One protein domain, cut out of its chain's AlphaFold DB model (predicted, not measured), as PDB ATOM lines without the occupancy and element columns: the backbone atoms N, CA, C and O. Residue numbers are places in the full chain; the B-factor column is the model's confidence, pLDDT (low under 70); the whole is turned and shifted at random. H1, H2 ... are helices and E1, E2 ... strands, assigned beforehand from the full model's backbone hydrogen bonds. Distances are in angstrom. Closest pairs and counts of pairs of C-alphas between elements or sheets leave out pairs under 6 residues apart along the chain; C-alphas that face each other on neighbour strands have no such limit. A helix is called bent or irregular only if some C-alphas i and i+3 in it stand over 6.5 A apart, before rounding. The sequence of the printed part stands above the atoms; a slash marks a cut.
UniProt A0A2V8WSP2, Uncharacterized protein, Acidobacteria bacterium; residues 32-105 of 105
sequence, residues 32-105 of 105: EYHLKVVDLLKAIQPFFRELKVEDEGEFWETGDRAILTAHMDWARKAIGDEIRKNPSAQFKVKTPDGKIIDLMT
ATOM      1  N   GLU A  32     185.155   3.647 123.549       95.56
ATOM      2  CA  GLU A  32     184.856   4.871 122.788       95.56
ATOM      3  C   GLU A  32     183.352   5.081 122.551       95.56
ATOM      4  O   GLU A  32     182.882   6.214 122.482       95.56
ATOM      5  N   TYR A  33     182.572   4.004 122.435       95.19
ATOM      6  CA  TYR A  33     181.122   4.113 122.267       95.19
ATOM      7  C   TYR A  33     180.411   4.381 123.586       95.19
ATOM      8  O   TYR A  33     179.458   5.153 123.597       95.19
ATOM      9  N   HIS A  34     180.906   3.819 124.688       96.81
ATOM     10  CA  HIS A  34     180.435   4.171 126.024       96.81
ATOM     11  C   HIS A  34     180.628   5.669 126.299       96.81
ATOM     12  O   HIS A  34     179.675   6.350 126.674       96.81
ATOM     13  N   LEU A  35     181.822   6.204 126.011       96.81
ATOM     14  CA  LEU A  35     182.121   7.631 126.175       96.81
ATOM     15  C   LEU A  35     181.146   8.513 125.385       96.81
ATOM     16  O   LEU A  35     180.607   9.467 125.931       96.81
ATOM     17  N   LYS A  36     180.820   8.144 124.139       96.12
ATOM     18  CA  LYS A  36     179.831   8.875 123.323       96.12
ATOM     19  C   LYS A  36     178.428   8.891 123.933       96.12
ATOM     20  O   LYS A  36     177.715   9.880 123.770       96.12
ATOM     21  N   VAL A  37     178.005   7.808 124.593       96.31
ATOM     22  CA  VAL A  37     176.717   7.779 125.308       96.31
ATOM     23  C   VAL A  37     176.763   8.738 126.493       96.31
ATOM     24  O   VAL A  37     175.854   9.550 126.646       96.31
ATOM     25  N   VAL A  38     177.834   8.693 127.285       97.25
ATOM     26  CA  VAL A  38     178.020   9.593 128.430       97.25
ATOM     27  C   VAL A  38     178.050  11.055 127.984       97.25
ATOM     28  O   VAL A  38     177.321  11.867 128.549       97.25
ATOM     29  N   ASP A  39     178.799  11.384 126.931       96.69
ATOM     30  CA  ASP A  39     178.869  12.736 126.368       96.69
ATOM     31  C   ASP A  39     177.489  13.241 125.933       96.69
ATOM     32  O   ASP A  39     177.109  14.372 126.250       96.69
ATOM     33  N   LEU A  40     176.702  12.394 125.256       96.25
ATOM     34  CA  LEU A  40     175.325  12.720 124.890       96.25
ATOM     35  C   LEU A  40     174.478  13.005 126.136       96.25
ATOM     36  O   LEU A  40     173.804  14.033 126.185       96.25
ATOM     37  N   LEU A  41     174.512  12.119 127.136       97.00
ATOM     38  CA  LEU A  41     173.725  12.256 128.364       97.00
ATOM     39  C   LEU A  41     174.111  13.520 129.151       97.00
ATOM     40  O   LEU A  41     173.224  14.242 129.609       97.00
ATOM     41  N   LYS A  42     175.406  13.855 129.247       97.62
ATOM     42  CA  LYS A  42     175.882  15.114 129.849       97.62
ATOM     43  C   LYS A  42     175.389  16.327 129.060       97.62
ATOM     44  O   LYS A  42     174.933  17.297 129.660       97.62
ATOM     45  N   ALA A  43     175.445  16.275 127.728       97.50
ATOM     46  CA  ALA A  43     175.017  17.380 126.872       97.50
ATOM     47  C   ALA A  43     173.514  17.668 126.984       97.50
ATOM     48  O   ALA A  43     173.108  18.828 126.906       97.50
ATOM     49  N   ILE A  44     172.689  16.633 127.178       96.25
ATOM     50  CA  ILE A  44     171.237  16.805 127.301       96.25
ATOM     51  C   ILE A  44     170.759  17.028 128.737       96.25
ATOM     52  O   ILE A  44     169.636  17.492 128.919       96.25
ATOM     53  N   GLN A  45     171.589  16.743 129.746       97.50
ATOM     54  CA  GLN A  45     171.255  16.897 131.165       97.50
ATOM     55  C   GLN A  45     170.564  18.234 131.508       97.50
ATOM     56  O   GLN A  45     169.573  18.192 132.239       97.50
ATOM     57  N   PRO A  46     170.976  19.407 130.972       98.25
ATOM     58  CA  PRO A  46     170.324  20.683 131.284       98.25
ATOM     59  C   PRO A  46     168.863  20.797 130.824       98.25
ATOM     60  O   PRO A  46     168.147  21.680 131.295       98.25
ATOM     61  N   PHE A  47     168.412  19.946 129.897       96.00
ATOM     62  CA  PHE A  47     167.029  19.941 129.406       96.00
ATOM     63  C   PHE A  47     166.087  19.097 130.270       96.00
ATOM     64  O   PHE A  47     164.872  19.135 130.073       96.00
ATOM     65  N   PHE A  48     166.625  18.352 131.237       96.06
ATOM     66  CA  PHE A  48     165.846  17.558 132.174       96.06
ATOM     67  C   PHE A  48     165.675  18.312 133.488       96.06
ATOM     68  O   PHE A  48     166.606  18.932 133.997       96.06
ATOM     69  N   ARG A  49     164.484  18.204 134.090       96.44
ATOM     70  CA  ARG A  49     164.301  18.615 135.490       96.44
ATOM     71  C   ARG A  49     165.227  17.810 136.409       96.44
ATOM     72  O   ARG A  49     165.774  18.362 137.355       96.44
ATOM     73  N   GLU A  50     165.353  16.519 136.129       96.94
ATOM     74  CA  GLU A  50     166.252  15.585 136.794       96.94
ATOM     75  C   GLU A  50     166.668  14.512 135.783       96.94
ATOM     76  O   GLU A  50     165.827  13.987 135.054       96.94
ATOM     77  N   LEU A  51     167.962  14.204 135.743       97.12
ATOM     78  CA  LEU A  51     168.516  13.081 134.997       97.12
ATOM     79  C   LEU A  51     169.410  12.296 135.953       97.12
ATOM     80  O   LEU A  51     170.485  12.768 136.330       97.12
ATOM     81  N   LYS A  52     168.943  11.112 136.352       97.19
ATOM     82  CA  LYS A  52     169.715  10.152 137.137       97.19
ATOM     83  C   LYS A  52     170.271   9.100 136.184       97.19
ATOM     84  O   LYS A  52     169.511   8.485 135.444       97.19
ATOM     85  N   VAL A  53     171.584   8.915 136.208       97.44
ATOM     86  CA  VAL A  53     172.281   7.880 135.442       97.44
ATOM     87  C   VAL A  53     172.924   6.944 136.452       97.44
ATOM     88  O   VAL A  53     173.535   7.415 137.406       97.44
ATOM     89  N   GLU A  54     172.729   5.644 136.262       97.25
ATOM     90  CA  GLU A  54     173.429   4.591 136.993       97.25
ATOM     91  C   GLU A  54     174.365   3.916 135.991       97.25
ATOM     92  O   GLU A  54     173.906   3.280 135.041       97.25
ATOM     93  N   ASP A  55     175.668   4.138 136.152       97.06
ATOM     94  CA  ASP A  55     176.694   3.631 135.247       97.06
ATOM     95  C   ASP A  55     177.495   2.508 135.914       97.06
ATOM     96  O   ASP A  55     178.324   2.750 136.789       97.06
ATOM     97  N   GLU A  56     177.279   1.268 135.471       94.88
ATOM     98  CA  GLU A  56     178.033   0.095 135.946       94.88
ATOM     99  C   GLU A  56     179.533   0.158 135.604       94.88
ATOM    100  O   GLU A  56     180.330  -0.580 136.182       94.88
ATOM    101  N   GLY A  57     179.928   1.013 134.653       95.50
ATOM    102  CA  GLY A  57     181.325   1.295 134.328       95.50
ATOM    103  C   GLY A  57     181.958   2.400 135.178       95.50
ATOM    104  O   GLY A  57     183.148   2.665 135.007       95.50
ATOM    105  N   GLU A  58     181.175   3.040 136.056       96.88
ATOM    106  CA  GLU A  58     181.554   4.129 136.972       96.88
ATOM    107  C   GLU A  58     182.143   5.383 136.296       96.88
ATOM    108  O   GLU A  58     182.666   6.285 136.959       96.88
ATOM    109  N   PHE A  59     182.083   5.486 134.969       98.12
ATOM    110  CA  PHE A  59     182.680   6.594 134.235       98.12
ATOM    111  C   PHE A  59     181.855   7.875 134.369       98.12
ATOM    112  O   PHE A  59     182.422   8.968 134.434       98.12
ATOM    113  N   TRP A  60     180.525   7.765 134.424       97.81
ATOM    114  CA  TRP A  60     179.614   8.904 134.550       97.81
ATOM    115  C   TRP A  60     179.935   9.811 135.751       97.81
ATOM    116  O   TRP A  60     179.856  11.046 135.632       97.81
ATOM    117  N   GLU A  61     180.283   9.212 136.890       96.81
ATOM    118  CA  GLU A  61     180.624   9.883 138.143       96.81
ATOM    119  C   GLU A  61     182.107  10.249 138.228       96.81
ATOM    120  O   GLU A  61     182.439  11.340 138.692       96.81
ATOM    121  N   THR A  62     182.999   9.348 137.805       97.38
ATOM    122  CA  THR A  62     184.445   9.494 138.044       97.38
ATOM    123  C   THR A  62     185.178  10.235 136.928       97.38
ATOM    124  O   THR A  62     186.182  10.899 137.187       97.38
ATOM    125  N   GLY A  63     184.715  10.108 135.681       97.12
ATOM    126  CA  GLY A  63     185.471  10.493 134.489       97.12
ATOM    127  C   GLY A  63     186.760   9.684 134.280       97.12
ATOM    128  O   GLY A  63     187.586  10.062 133.446       97.12
ATOM    129  N   ASP A  64     186.965   8.590 135.025       97.88
ATOM    130  CA  ASP A  64     188.194   7.803 134.982       97.88
ATOM    131  C   ASP A  64     188.083   6.665 133.963       97.88
ATOM    132  O   ASP A  64     187.448   5.625 134.164       97.88
ATOM    133  N   ARG A  65     188.765   6.852 132.834       97.12
ATOM    134  CA  ARG A  65     188.813   5.863 131.759       97.12
ATOM    135  C   ARG A  65     189.478   4.548 132.190       97.12
ATOM    136  O   ARG A  65     189.153   3.503 131.624       97.12
ATOM    137  N   ALA A  66     190.420   4.573 133.132       97.50
ATOM    138  CA  ALA A  66     191.098   3.367 133.599       97.50
ATOM    139  C   ALA A  66     190.145   2.476 134.406       97.50
ATOM    140  O   ALA A  66     190.142   1.262 134.194       97.50
ATOM    141  N   ILE A  67     189.294   3.079 135.244       97.19
ATOM    142  CA  ILE A  67     188.225   2.377 135.970       97.19
ATOM    143  C   ILE A  67     187.274   1.714 134.968       97.19
ATOM    144  O   ILE A  67     187.139   0.490 134.973       97.19
ATOM    145  N   LEU A  68     186.737   2.479 134.010       97.38
ATOM    146  CA  LEU A  68     185.859   1.949 132.958       97.38
ATOM    147  C   LEU A  68     186.486   0.775 132.192       97.38
ATOM    148  O   LEU A  68     185.835  -0.237 131.931       97.38
ATOM    149  N   THR A  69     187.769   0.901 131.838       97.19
ATOM    150  CA  THR A  69     188.514  -0.160 131.146       97.19
ATOM    151  C   THR A  69     188.563  -1.429 131.994       97.19
ATOM    152  O   THR A  69     188.261  -2.511 131.493       97.19
ATOM    153  N   ALA A  70     188.882  -1.299 133.284       97.12
ATOM    154  CA  ALA A  70     188.950  -2.429 134.202       97.12
ATOM    155  C   ALA A  70     187.591  -3.134 134.358       97.12
ATOM    156  O   ALA A  70     187.548  -4.366 134.329       97.12
ATOM    157  N   HIS A  71     186.483  -2.387 134.454       96.50
ATOM    158  CA  HIS A  71     185.137  -2.972 134.511       96.50
ATOM    159  C   HIS A  71     184.779  -3.724 133.224       96.50
ATOM    160  O   HIS A  71     184.307  -4.861 133.288       96.50
ATOM    161  N   MET A  72     185.053  -3.143 132.051       95.25
ATOM    162  CA  MET A  72     184.783  -3.804 130.769       95.25
ATOM    163  C   MET A  72     185.627  -5.071 130.570       95.25
ATOM    164  O   MET A  72     185.117  -6.088 130.088       95.25
ATOM    165  N   ASP A  73     186.903  -5.039 130.956       95.69
ATOM    166  CA  ASP A  73     187.789  -6.202 130.882       95.69
ATOM    167  C   ASP A  73     187.351  -7.304 131.850       95.69
ATOM    168  O   ASP A  73     187.328  -8.486 131.488       95.69
ATOM    169  N   TRP A  74     186.942  -6.924 133.063       95.25
ATOM    170  CA  TRP A  74     186.389  -7.859 134.035       95.25
ATOM    171  C   TRP A  74     185.105  -8.514 133.516       95.25
ATOM    172  O   TRP A  74     185.011  -9.743 133.536       95.25
ATOM    173  N   ALA A  75     184.164  -7.733 132.978       92.81
ATOM    174  CA  ALA A  75     182.916  -8.246 132.416       92.81
ATOM    175  C   ALA A  75     183.189  -9.236 131.275       92.81
ATOM    176  O   ALA A  75     182.661 -10.351 131.255       92.81
ATOM    177  N   ARG A  76     184.106  -8.887 130.362       92.25
ATOM    178  CA  ARG A  76     184.536  -9.776 129.274       92.25
ATOM    179  C   ARG A  76     185.123 -11.082 129.799       92.25
ATOM    180  O   ARG A  76     184.811 -12.150 129.269       92.25
ATOM    181  N   LYS A  77     185.972 -11.011 130.826       94.12
ATOM    182  CA  LYS A  77     186.560 -12.196 131.454       94.12
ATOM    183  C   LYS A  77     185.484 -13.067 132.104       94.12
ATOM    184  O   LYS A  77     185.486 -14.273 131.874       94.12
ATOM    185  N   ALA A  78     184.576 -12.474 132.878       92.50
ATOM    186  CA  ALA A  78     183.503 -13.188 133.565       92.50
ATOM    187  C   ALA A  78     182.608 -13.943 132.573       92.50
ATOM    188  O   ALA A  78     182.365 -15.136 132.750       92.50
ATOM    189  N   ILE A  79     182.210 -13.288 131.479       90.81
ATOM    190  CA  ILE A  79     181.414 -13.928 130.429       90.81
ATOM    191  C   ILE A  79     182.202 -15.057 129.749       90.81
ATOM    192  O   ILE A  79     181.681 -16.155 129.566       90.81
ATOM    193  N   GLY A  80     183.479 -14.828 129.424       91.19
ATOM    194  CA  GLY A  80     184.338 -15.859 128.837       91.19
ATOM    195  C   GLY A  80     184.513 -17.091 129.732       91.19
ATOM    196  O   GLY A  80     184.536 -18.218 129.237       91.19
ATOM    197  N   ASP A  81     184.611 -16.893 131.045       92.69
ATOM    198  CA  ASP A  81     184.688 -17.984 132.017       92.69
ATOM    199  C   ASP A  81     183.366 -18.761 132.113       92.69
ATOM    200  O   ASP A  81     183.394 -19.978 132.296       92.69
ATOM    201  N   GLU A  82     182.222 -18.101 131.941       91.38
ATOM    202  CA  GLU A  82     180.910 -18.754 131.975       91.38
ATOM    203  C   GLU A  82     180.627 -19.575 130.707       91.38
ATOM    204  O   GLU A  82     180.200 -20.726 130.800       91.38
ATOM    205  N   ILE A  83     180.993 -19.061 129.527       90.69
ATOM    206  CA  ILE A  83     180.902 -19.802 128.250       90.69
ATOM    207  C   ILE A  83     181.712 -21.104 128.306       90.69
ATOM    208  O   ILE A  83     181.284 -22.141 127.805       90.69
ATOM    209  N   ARG A  84     182.890 -21.085 128.946       90.69
ATOM    210  CA  ARG A  84     183.729 -22.289 129.099       90.69
ATOM    211  C   ARG A  84     183.072 -23.366 129.959       90.69
ATOM    212  O   ARG A  84     183.321 -24.546 129.726       90.69
ATOM    213  N   LYS A  85     182.274 -22.976 130.957       92.19
ATOM    214  CA  LYS A  85     181.557 -23.913 131.835       92.19
ATOM    215  C   LYS A  85     180.303 -24.473 131.175       92.19
ATOM    216  O   LYS A  85     179.929 -25.604 131.472       92.19
ATOM    217  N   ASN A  86     179.671 -23.703 130.291       89.00
ATOM    218  CA  ASN A  86     178.463 -24.098 129.578       89.00
ATOM    219  C   ASN A  86     178.646 -23.946 128.055       89.00
ATOM    220  O   ASN A  86     178.249 -22.929 127.488       89.00
ATOM    221  N   PRO A  87     179.200 -24.963 127.366       84.12
ATOM    222  CA  PRO A  87     179.452 -24.900 125.924       84.12
ATOM    223  C   PRO A  87     178.193 -24.760 125.059       84.12
ATOM    224  O   PRO A  87     178.302 -24.397 123.891       84.12
ATOM    225  N   SER A  88     177.010 -25.073 125.600       88.44
ATOM    226  CA  SER A  88     175.726 -24.864 124.919       88.44
ATOM    227  C   SER A  88     175.179 -23.445 125.064       88.44
ATOM    228  O   SER A  88     174.235 -23.099 124.356       88.44
ATOM    229  N   ALA A  89     175.758 -22.623 125.945       88.25
ATOM    230  CA  ALA A  89     175.334 -21.243 126.108       88.25
ATOM    231  C   ALA A  89     175.618 -20.435 124.837       88.25
ATOM    232  O   ALA A  89     176.712 -20.479 124.269       88.25
ATOM    233  N   GLN A  90     174.633 -19.653 124.411       87.12
ATOM    234  CA  GLN A  90     174.808 -18.672 123.352       87.12
ATOM    235  C   GLN A  90     175.294 -17.360 123.958       87.12
ATOM    236  O   GLN A  90     174.747 -16.882 124.953       87.12
ATOM    237  N   PHE A  91     176.319 -16.774 123.348       88.69
ATOM    238  CA  PHE A  91     176.902 -15.503 123.764       88.69
ATOM    239  C   PHE A  91     176.410 -14.365 122.876       88.69
ATOM    240  O   PHE A  91     176.357 -14.529 121.655       88.69
ATOM    241  N   LYS A  92     176.134 -13.202 123.484       89.25
ATOM    242  CA  LYS A  92     175.801 -11.959 122.771       89.25
ATOM    243  C   LYS A  92     174.645 -12.182 121.786       89.25
ATOM    244  O   LYS A  92     174.752 -11.953 120.580       89.25
ATOM    245  N   VAL A  93     173.529 -12.673 122.314       89.69
ATOM    246  CA  VAL A  93     172.318 -12.929 121.533       89.69
ATOM    247  C   VAL A  93     171.590 -11.607 121.326       89.69
ATOM    248  O   VAL A  93     171.207 -10.953 122.293       89.69
ATOM    249  N   LYS A  94     171.398 -11.207 120.066       88.88
ATOM    250  CA  LYS A  94     170.646  -9.997 119.718       88.88
ATOM    251  C   LYS A  94     169.166 -10.337 119.554       88.88
ATOM    252  O   LYS A  94     168.818 -11.229 118.782       88.88
ATOM    253  N   THR A  95     168.303  -9.651 120.288       88.44
ATOM    254  CA  THR A  95     166.848  -9.812 120.196       88.44
ATOM    255  C   THR A  95     166.294  -9.096 118.951       88.44
ATOM    256  O   THR A  95     166.984  -8.246 118.377       88.44
ATOM    257  N   PRO A  96     165.060  -9.400 118.494       86.50
ATOM    258  CA  PRO A  96     164.463  -8.740 117.326       86.50
ATOM    259  C   PRO A  96     164.332  -7.213 117.454       86.50
ATOM    260  O   PRO A  96     164.400  -6.508 116.453       86.50
ATOM    261  N   ASP A  97     164.173  -6.704 118.677       84.00
ATOM    262  CA  ASP A  97     164.153  -5.277 119.026       84.00
ATOM    263  C   ASP A  97     165.562  -4.664 119.172       84.00
ATOM    264  O   ASP A  97     165.707  -3.471 119.431       84.00
ATOM    265  N   GLY A  98     166.615  -5.456 118.948       83.88
ATOM    266  CA  GLY A  98     167.995  -4.990 118.853       83.88
ATOM    267  C   GLY A  98     168.759  -4.923 120.176       83.88
ATOM    268  O   GLY A  98     169.896  -4.448 120.158       83.88
ATOM    269  N   LYS A  99     168.181  -5.399 121.287       87.81
ATOM    270  CA  LYS A  99     168.856  -5.504 122.589       87.81
ATOM    271  C   LYS A  99     169.813  -6.697 122.617       87.81
ATOM    272  O   LYS A  99     169.596  -7.703 121.939       87.81
ATOM    273  N   ILE A 100     170.874  -6.598 123.411       90.94
ATOM    274  CA  ILE A 100     171.894  -7.641 123.544       90.94
ATOM    275  C   ILE A 100     171.746  -8.373 124.885       90.94
ATOM    276  O   ILE A 100     171.850  -7.798 125.973       90.94
ATOM    277  N   ILE A 101     171.546  -9.686 124.799       90.19
ATOM    278  CA  ILE A 101     171.589 -10.618 125.927       90.19
ATOM    279  C   ILE A 101     172.998 -11.204 126.011       90.19
ATOM    280  O   ILE A 101     173.508 -11.758 125.036       90.19
ATOM    281  N   ASP A 102     173.624 -11.098 127.181       87.94
ATOM    282  CA  ASP A 102     175.020 -11.496 127.377       87.94
ATOM    283  C   ASP A 102     175.187 -13.009 127.206       87.94
ATOM    284  O   ASP A 102     176.058 -13.455 126.458       87.94
ATOM    285  N   LEU A 103     174.319 -13.782 127.866       88.50
ATOM    286  CA  LEU A 103     174.300 -15.241 127.851       88.50
ATOM    287  C   LEU A 103     172.863 -15.761 127.816       88.50
ATOM    288  O   LEU A 103     172.009 -15.295 128.570       88.50
ATOM    289  N   MET A 104     172.617 -16.759 126.973       86.25
ATOM    290  CA  MET A 104     171.371 -17.520 126.928       86.25
ATOM    291  C   MET A 104     171.712 -19.004 127.058       86.25
ATOM    292  O   MET A 104     172.473 -19.531 126.246       86.25
ATOM    293  N   THR A 105     171.204 -19.645 128.110       82.31
ATOM    294  CA  THR A 105     171.505 -21.037 128.488       82.31
ATOM    295  C   THR A 105     170.336 -21.965 128.236       82.31
ATOM    296  O   THR A 105     169.198 -21.513 128.498       82.31
TER     297      THR A 105
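This is residues 32 to 105 of the 105 residues of an uncharacterized protein of Acidobacteria bacterium (UniProt A0A2V8WSP2). A small two-stranded hairpin, E1 and E2, folds back beside the later part of one long helix, H3, while a second helix, H1, sits with the short H2 near the opposite end of H3. There is no common core: H1 and the hairpin make two separate ends linked by H3, and residues 43 to 50, of which 43 to 47 belong to H1, stick out. The printed part has 74 residues, with three named helices and two named strands in the order H1, H2, H3, E1, E2; the sheet is E1 - E2, antiparallel, and the class is mostly helix. The whole is loose, with a radius of gyration of the C-alphas of 15.6 A and spans of 47 by 31 by 19 A.

E1 is residues 90 to 94, 10.3 A from first to last C-alpha, and E2 is residues 100 to 104, 10.5 A, ending at C-alpha 104 at (171.371, -17.520, 126.928). H3, residues 65 to 85, is the longest helix at 30.6 A and begins at C-alpha 65 at (188.813, 5.863, 131.759). H2 is residues 59 to 62, 5.1 A long. H1, residues 32 to 47, is 24.3 A long and begins at C-alpha 32 at (184.856, 4.871, 122.788). H1 is irregular: C-alphas 43 and 46 are 7.2 A apart, where about 5 A is found in a regular helix.

E1 and E2 form a hairpin, antiparallel at 152 degrees between their directions. C-alphas 92 and 102 face each other at 4.7 A; N 90 and O 104 are within hydrogen-bond range at 2.8 A, as are N 101 and O 93 at 2.8 A. The closest C-alphas of H3 and E2 are those of Ile 79 and Asp 102, 7.5 A apart; those of H3 and E1 are Ile 83 and Phe 91, 7.4 A. H2 and H3 only just touch, only at the corner by their link, with 3 pairs of C-alphas within 8 A; H3 does so with residues 65 to 68 alone, and the closest C-alphas are those of Phe 59 and Leu 68, 5.8 A. H1 and H2 are close but not clearly touching, with the C-alphas of Val 38 and Trp 60 closest at 6.4 A. H1 is apart from H3, E1 and E2. Every O i to N i+4 pair is within hydrogen-bond range in H3, and 10 of 12 in H1; H2 is too short for such a pair.

The C-alphas farthest apart are those of Arg 49 and Pro 87, 47.1 A. The printed part has no cut and ends at residue 105, the chain's last. The link from H1 to H2, 11 residues, is long; the other three are tight. The mean pLDDT of the printed part is 93.6, and no printed residue is under 70.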